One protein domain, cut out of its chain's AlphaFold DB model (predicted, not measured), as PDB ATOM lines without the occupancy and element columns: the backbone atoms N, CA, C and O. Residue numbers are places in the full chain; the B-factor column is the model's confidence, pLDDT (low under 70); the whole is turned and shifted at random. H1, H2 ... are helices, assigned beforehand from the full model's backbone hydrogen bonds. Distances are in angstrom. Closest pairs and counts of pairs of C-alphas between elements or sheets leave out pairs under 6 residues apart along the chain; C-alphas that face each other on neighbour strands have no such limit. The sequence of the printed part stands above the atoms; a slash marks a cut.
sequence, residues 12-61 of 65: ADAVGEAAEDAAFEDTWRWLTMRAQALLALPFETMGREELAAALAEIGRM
ATOM      1  N   ALA A  12     -22.115   3.465 -41.197       95.25
ATOM      2  CA  ALA A  12     -22.536   2.076 -41.388       95.25
ATOM      3  C   ALA A  12     -23.817   1.911 -42.238       95.25
ATOM      4  O   ALA A  12     -24.168   0.790 -42.596       95.25
ATOM      5  N   ASP A  13     -24.524   3.001 -42.567       95.88
ATOM      6  CA  ASP A  13     -25.661   2.955 -43.496       95.88
ATOM      7  C   ASP A  13     -25.200   2.919 -44.972       95.88
ATOM      8  O   ASP A  13     -26.013   2.692 -45.874       95.88
ATOM      9  N   ALA A  14     -23.908   3.144 -45.247       96.06
ATOM     10  CA  ALA A  14     -23.346   3.030 -46.589       96.06
ATOM     11  C   ALA A  14     -23.300   1.562 -47.052       96.06
ATOM     12  O   ALA A  14     -22.957   0.653 -46.302       96.06
ATOM     13  N   VAL A  15     -23.646   1.315 -48.318       96.50
ATOM     14  CA  VAL A  15     -23.756  -0.051 -48.849       96.50
ATOM     15  C   VAL A  15     -22.451  -0.485 -49.514       96.50
ATOM     16  O   VAL A  15     -22.114  -0.018 -50.603       96.50
ATOM     17  N   GLY A  16     -21.783  -1.457 -48.891       97.12
ATOM     18  CA  GLY A  16     -20.566  -2.105 -49.383       97.12
ATOM     19  C   GLY A  16     -19.310  -1.633 -48.648       97.12
ATOM     20  O   GLY A  16     -19.175  -0.453 -48.361       97.12
ATOM     21  N   GLU A  17     -18.378  -2.558 -48.401       95.44
ATOM     22  CA  GLU A  17     -17.192  -2.357 -47.544       95.44
ATOM     23  C   GLU A  17     -16.392  -1.093 -47.898       95.44
ATOM     24  O   GLU A  17     -16.192  -0.230 -47.054       95.44
ATOM     25  N   ALA A  18     -16.044  -0.901 -49.174       97.25
ATOM     26  CA  ALA A  18     -15.298   0.287 -49.599       97.25
ATOM     27  C   ALA A  18     -16.078   1.608 -49.427       97.25
ATOM     28  O   ALA A  18     -15.474   2.662 -49.237       97.25
ATOM     29  N   ALA A  19     -17.411   1.573 -49.531       97.06
ATOM     30  CA  ALA A  19     -18.250   2.752 -49.326       97.06
ATOM     31  C   ALA A  19     -18.425   3.058 -47.832       97.06
ATOM     32  O   ALA A  19     -18.437   4.226 -47.449       97.06
ATOM     33  N   GLU A  20     -18.531   2.018 -47.004       97.81
ATOM     34  CA  GLU A  20     -18.552   2.117 -45.546       97.81
ATOM     35  C   GLU A  20     -17.240   2.711 -45.020       97.81
ATOM     36  O   GLU A  20     -17.279   3.719 -44.316       97.81
ATOM     37  N   ASP A  21     -16.085   2.190 -45.447       97.94
ATOM     38  CA  ASP A  21     -14.768   2.713 -45.060       97.94
ATOM     39  C   ASP A  21     -14.620   4.205 -45.394       97.94
ATOM     40  O   ASP A  21     -14.265   5.013 -44.531       97.94
ATOM     41  N   ALA A  22     -14.973   4.603 -46.621       97.50
ATOM     42  CA  ALA A  22     -14.939   6.005 -47.034       97.50
ATOM     43  C   ALA A  22     -15.885   6.884 -46.190       97.50
ATOM     44  O   ALA A  22     -15.516   7.987 -45.783       97.50
ATOM     45  N   ALA A  23     -17.087   6.391 -45.872       97.56
ATOM     46  CA  ALA A  23     -18.039   7.105 -45.027       97.56
ATOM     47  C   ALA A  23     -17.527   7.269 -43.585       97.56
ATOM     48  O   ALA A  23     -17.761   8.313 -42.962       97.56
ATOM     49  N   PHE A  24     -16.809   6.279 -43.048       97.81
ATOM     50  CA  PHE A  24     -16.154   6.378 -41.743       97.81
ATOM     51  C   PHE A  24     -15.040   7.424 -41.741       97.81
ATOM     52  O   PHE A  24     -14.992   8.247 -40.821       97.81
ATOM     53  N   GLU A  25     -14.176   7.434 -42.760       98.12
ATOM     54  CA  GLU A  25     -13.109   8.431 -42.898       98.12
ATOM     55  C   GLU A  25     -13.671   9.859 -42.965       98.12
ATOM     56  O   GLU A  25     -13.212  10.750 -42.239       98.12
ATOM     57  N   ASP A  26     -14.715  10.071 -43.768       97.44
ATOM     58  CA  ASP A  26     -15.397  11.361 -43.868       97.44
ATOM     59  C   ASP A  26     -16.054  11.768 -42.545       97.44
ATOM     60  O   ASP A  26     -15.845  12.885 -42.059       97.44
ATOM     61  N   THR A  27     -16.775  10.848 -41.898       97.00
ATOM     62  CA  THR A  27     -17.401  11.094 -40.589       97.00
ATOM     63  C   THR A  27     -16.359  11.484 -39.543       97.00
ATOM     64  O   THR A  27     -16.558  12.443 -38.789       97.00
ATOM     65  N   TRP A  28     -15.220  10.790 -39.514       97.12
ATOM     66  CA  TRP A  28     -14.116  11.094 -38.611       97.12
ATOM     67  C   TRP A  28     -13.534  12.487 -38.862       97.12
ATOM     68  O   TRP A  28     -13.346  13.270 -37.919       97.12
ATOM     69  N   ARG A  29     -13.291  12.832 -40.131       97.38
ATOM     70  CA  ARG A  29     -12.818  14.159 -40.542       97.38
ATOM     71  C   ARG A  29     -13.785  15.247 -40.081       97.38
ATOM     72  O   ARG A  29     -13.358  16.215 -39.448       97.38
ATOM     73  N   TRP A  30     -15.082  15.075 -40.317       97.19
ATOM     74  CA  TRP A  30     -16.091  16.056 -39.931       97.19
ATOM     75  C   TRP A  30     -16.241  16.206 -38.413       97.19
ATOM     76  O   TRP A  30     -16.386  17.325 -37.915       97.19
ATOM     77  N   LEU A  31     -16.193  15.105 -37.657       96.19
ATOM     78  CA  LEU A  31     -16.198  15.145 -36.190       96.19
ATOM     79  C   LEU A  31     -14.974  15.884 -35.650       96.19
ATOM     80  O   LEU A  31     -15.108  16.727 -34.764       96.19
ATOM     81  N   THR A  32     -13.799  15.615 -36.220       97.31
ATOM     82  CA  THR A  32     -12.547  16.277 -35.837       97.31
ATOM     83  C   THR A  32     -12.621  17.783 -36.076       97.31
ATOM     84  O   THR A  32     -12.311  18.560 -35.173       97.31
ATOM     85  N   MET A  33     -13.102  18.208 -37.250       97.12
ATOM     86  CA  MET A  33     -13.289  19.626 -37.572       97.12
ATOM     87  C   MET A  33     -14.230  20.319 -36.579       97.12
ATOM     88  O   MET A  33     -13.908  21.389 -36.061       97.12
ATOM     89  N   ARG A  34     -15.379  19.703 -36.270       97.44
ATOM     90  CA  ARG A  34     -16.352  20.270 -35.323       97.44
ATOM     91  C   ARG A  34     -15.812  20.336 -33.897       97.44
ATOM     92  O   ARG A  34     -16.021  21.337 -33.215       97.44
ATOM     93  N   ALA A  35     -15.107  19.300 -33.446       97.19
ATOM     94  CA  ALA A  35     -14.487  19.280 -32.125       97.19
ATOM     95  C   ALA A  35     -13.431  20.385 -31.985       97.19
ATOM     96  O   ALA A  35     -13.419  21.097 -30.983       97.19
ATOM     97  N   GLN A  36     -12.595  20.580 -33.007       98.31
ATOM     98  CA  GLN A  36     -11.610  21.663 -33.031       98.31
ATOM     99  C   GLN A  36     -12.276  23.044 -33.003       98.31
ATOM    100  O   GLN A  36     -11.874  23.890 -32.207       98.31
ATOM    101  N   ALA A  37     -13.321  23.261 -33.809       97.62
ATOM    102  CA  ALA A  37     -14.068  24.519 -33.814       97.62
ATOM    103  C   ALA A  37     -14.726  24.811 -32.455       97.62
ATOM    104  O   ALA A  37     -14.673  25.941 -31.974       97.62
ATOM    105  N   LEU A  38     -15.295  23.789 -31.805       97.06
ATOM    106  CA  LEU A  38     -15.882  23.905 -30.470       97.06
ATOM    107  C   LEU A  38     -14.837  24.294 -29.420       97.06
ATOM    108  O   LEU A  38     -15.078  25.200 -28.628       97.06
ATOM    109  N   LEU A  39     -13.685  23.620 -29.414       97.56
ATOM    110  CA  LEU A  39     -12.601  23.875 -28.461       97.56
ATOM    111  C   LEU A  39     -11.931  25.242 -28.663       97.56
ATOM    112  O   LEU A  39     -11.292  25.741 -27.742       97.56
ATOM    113  N   ALA A  40     -12.078  25.847 -29.842       98.12
ATOM    114  CA  ALA A  40     -11.554  27.172 -30.151       98.12
ATOM    115  C   ALA A  40     -12.475  28.327 -29.706       98.12
ATOM    116  O   ALA A  40     -12.079  29.489 -29.820       98.12
ATOM    117  N   LEU A  41     -13.696  28.050 -29.226       97.81
ATOM    118  CA  LEU A  41     -14.619  29.098 -28.786       97.81
ATOM    119  C   LEU A  41     -14.139  29.767 -27.481       97.81
ATOM    120  O   LEU A  41     -13.754  29.067 -26.545       97.81
ATOM    121  N   PRO A  42     -14.229  31.106 -27.358       97.31
ATOM    122  CA  PRO A  42     -13.848  31.828 -26.144       97.31
ATOM    123  C   PRO A  42     -14.982  31.822 -25.099       97.31
ATOM    124  O   PRO A  42     -15.570  32.865 -24.791       97.31
ATOM    125  N   PHE A  43     -15.312  30.637 -24.571       95.50
ATOM    126  CA  PHE A  43     -16.468  30.384 -23.693       95.50
ATOM    127  C   PHE A  43     -16.598  31.356 -22.512       95.50
ATOM    128  O   PHE A  43     -17.712  31.686 -22.117       95.50
ATOM    129  N   GLU A  44     -15.483  31.825 -21.954       96.19
ATOM    130  CA  GLU A  44     -15.430  32.711 -20.788       96.19
ATOM    131  C   GLU A  44     -15.963  34.118 -21.078       96.19
ATOM    132  O   GLU A  44     -16.352  34.836 -20.157       96.19
ATOM    133  N   THR A  45     -15.968  34.521 -22.351       97.25
ATOM    134  CA  THR A  45     -16.372  35.866 -22.789       97.25
ATOM    135  C   THR A  45     -17.688  35.882 -23.558       97.25
ATOM    136  O   THR A  45     -18.272  36.949 -23.730       97.25
ATOM    137  N   MET A  46     -18.170  34.717 -23.997       97.69
ATOM    138  CA  MET A  46     -19.396  34.607 -24.779       97.69
ATOM    139  C   MET A  46     -20.643  34.658 -23.899       97.69
ATOM    140  O   MET A  46     -20.805  33.897 -22.941       97.69
ATOM    141  N   GLY A  47     -21.592  35.497 -24.298       97.06
ATOM    142  CA  GLY A  47     -22.957  35.452 -23.809       97.06
ATOM    143  C   GLY A  47     -23.692  34.194 -24.279       97.06
ATOM    144  O   GLY A  47     -23.316  33.514 -25.235       97.06
ATOM    145  N   ARG A  48     -24.813  33.882 -23.623       95.50
ATOM    146  CA  ARG A  48     -25.608  32.682 -23.930       95.50
ATOM    147  C   ARG A  48     -26.093  32.630 -25.384       95.50
ATOM    148  O   ARG A  48     -26.161  31.545 -25.955       95.50
ATOM    149  N   GLU A  49     -26.484  33.770 -25.949       96.38
ATOM    150  CA  GLU A  49     -26.988  33.862 -27.325       96.38
ATOM    151  C   GLU A  49     -25.871  33.668 -28.352       96.38
ATOM    152  O   GLU A  49     -26.043  32.905 -29.299       96.38
ATOM    153  N   GLU A  50     -24.705  34.266 -28.111       97.62
ATOM    154  CA  GLU A  50     -23.513  34.089 -28.944       97.62
ATOM    155  C   GLU A  50     -23.062  32.629 -28.935       97.62
ATOM    156  O   GLU A  50     -22.800  32.049 -29.987       97.62
ATOM    157  N   LEU A  51     -23.048  31.999 -27.756       96.88
ATOM    158  CA  LEU A  51     -22.720  30.585 -27.638       96.88
ATOM    159  C   LEU A  51     -23.744  29.706 -28.369       96.88
ATOM    160  O   LEU A  51     -23.367  28.757 -29.051       96.88
ATOM    161  N   ALA A  52     -25.039  30.020 -28.274       95.88
ATOM    162  CA  ALA A  52     -26.073  29.292 -29.005       95.88
ATOM    163  C   ALA A  52     -25.897  29.413 -30.527       95.88
ATOM    164  O   ALA A  52     -26.015  28.410 -31.233       95.88
ATOM    165  N   ALA A  53     -25.577  30.611 -31.022       96.25
ATOM    166  CA  ALA A  53     -25.310  30.853 -32.435       96.25
ATOM    167  C   ALA A  53     -24.062  30.099 -32.917       96.25
ATOM    168  O   ALA A  53     -24.121  29.423 -33.944       96.25
ATOM    169  N   ALA A  54     -22.968  30.139 -32.150       97.00
ATOM    170  CA  ALA A  54     -21.733  29.430 -32.477       97.00
ATOM    171  C   ALA A  54     -21.929  27.908 -32.513       97.00
ATOM    172  O   ALA A  54     -21.505  27.248 -33.458       97.00
ATOM    173  N   LEU A  55     -22.636  27.339 -31.531       96.25
ATOM    174  CA  LEU A  55     -22.951  25.909 -31.528       96.25
ATOM    175  C   LEU A  55     -23.846  25.506 -32.708       96.25
ATOM    176  O   LEU A  55     -23.685  24.410 -33.249       96.25
ATOM    177  N   ALA A  56     -24.780  26.373 -33.113       95.00
ATOM    178  CA  ALA A  56     -25.615  26.138 -34.287       95.00
ATOM    179  C   ALA A  56     -24.798  26.180 -35.589       95.00
ATOM    180  O   ALA A  56     -25.064  25.393 -36.491       95.00
ATOM    181  N   GLU A  57     -23.799  27.062 -35.679       95.50
ATOM    182  CA  GLU A  57     -22.888  27.133 -36.824       95.50
ATOM    183  C   GLU A  57     -22.000  25.891 -36.926       95.50
ATOM    184  O   GLU A  57     -21.936  25.268 -37.982       95.50
ATOM    185  N   ILE A  58     -21.417  25.445 -35.809       96.44
ATOM    186  CA  ILE A  58     -20.639  24.196 -35.753       96.44
ATOM    187  C   ILE A  58     -21.495  22.994 -36.189       96.44
ATOM    188  O   ILE A  58     -21.028  22.109 -36.907       96.44
ATOM    189  N   GLY A  59     -22.774  22.968 -35.800       94.50
ATOM    190  CA  GLY A  59     -23.709  21.924 -36.221       94.50
ATOM    191  C   GLY A  59     -23.947  21.871 -37.735       94.50
ATOM    192  O   GLY A  59     -24.173  20.787 -38.257       94.50
ATOM    193  N   ARG A  60     -23.832  23.005 -38.444       93.50
ATOM    194  CA  ARG A  60     -24.037  23.126 -39.901       93.50
ATOM    195  C   ARG A  60     -22.771  22.941 -40.742       93.50
ATOM    196  O   ARG A  60     -22.834  23.071 -41.961       93.50
ATOM    197  N   MET A  61     -21.630  22.651 -40.113       94.88
ATOM    198  CA  MET A  61     -20.399  22.305 -40.832       94.88
ATOM    199  C   MET A  61     -20.589  21.049 -41.705       94.88
ATOM    200  O   MET A  61     -21.602  20.354 -41.606       94.88
TER     201      MET A  61
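AT A GLANCE: This is residues 12 to 61 of the 65 residues of an uncharacterized protein of Novosphingobium sp. SG900 (UniProt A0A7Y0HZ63). A lopsided, staggered helical hairpin: the long helix H1 makes most of the length, and after a loop that runs on past its end the shorter H2 folds back the opposite way, with only its last part, residues 55 to 59, reaching back to touch residues 34 to 38 of H1. At the other end of H1, residues 12 to 16 make a small hook. The printed part has 50 residues, with two named helices, H1 then H2, and no named strand; the class is all helix. The whole is a rod spanning 46 by 15 by 11 A, only just extended, close to loose, with a radius of gyration of the C-alphas of 15.0 A.

HOW THE PARTS SIT: H1, residues 17 to 39, and H2, residues 48 to 59, form a helical hairpin. They touch through residues 34 to 38 of H1 and 55 to 59 of H2 alone; their closest C-alphas, those of Arg 34 and Ile 58, are 5.8 A apart. Their lines stand at a shallow tilt of 20 degrees, opposite ways. In H1 and H2 every O i to N i+4 pair is within hydrogen-bond range.

IN THESE COORDINATES: H1 measures 32.8 A from C-alpha 17 at (-17.192, -2.357, -47.544) to C-alpha 39. H2 measures 16.4 A and ends with C-alpha 59 at (-23.709, 21.924, -36.221).

THE WHOLE: The C-alphas of Gly 16 and Thr 45, the two farthest apart, are 46.5 A apart. The link from H1 to H2 is short, with 8 residues. The printed part has no cut, and no printed residue is under 70 in pLDDT.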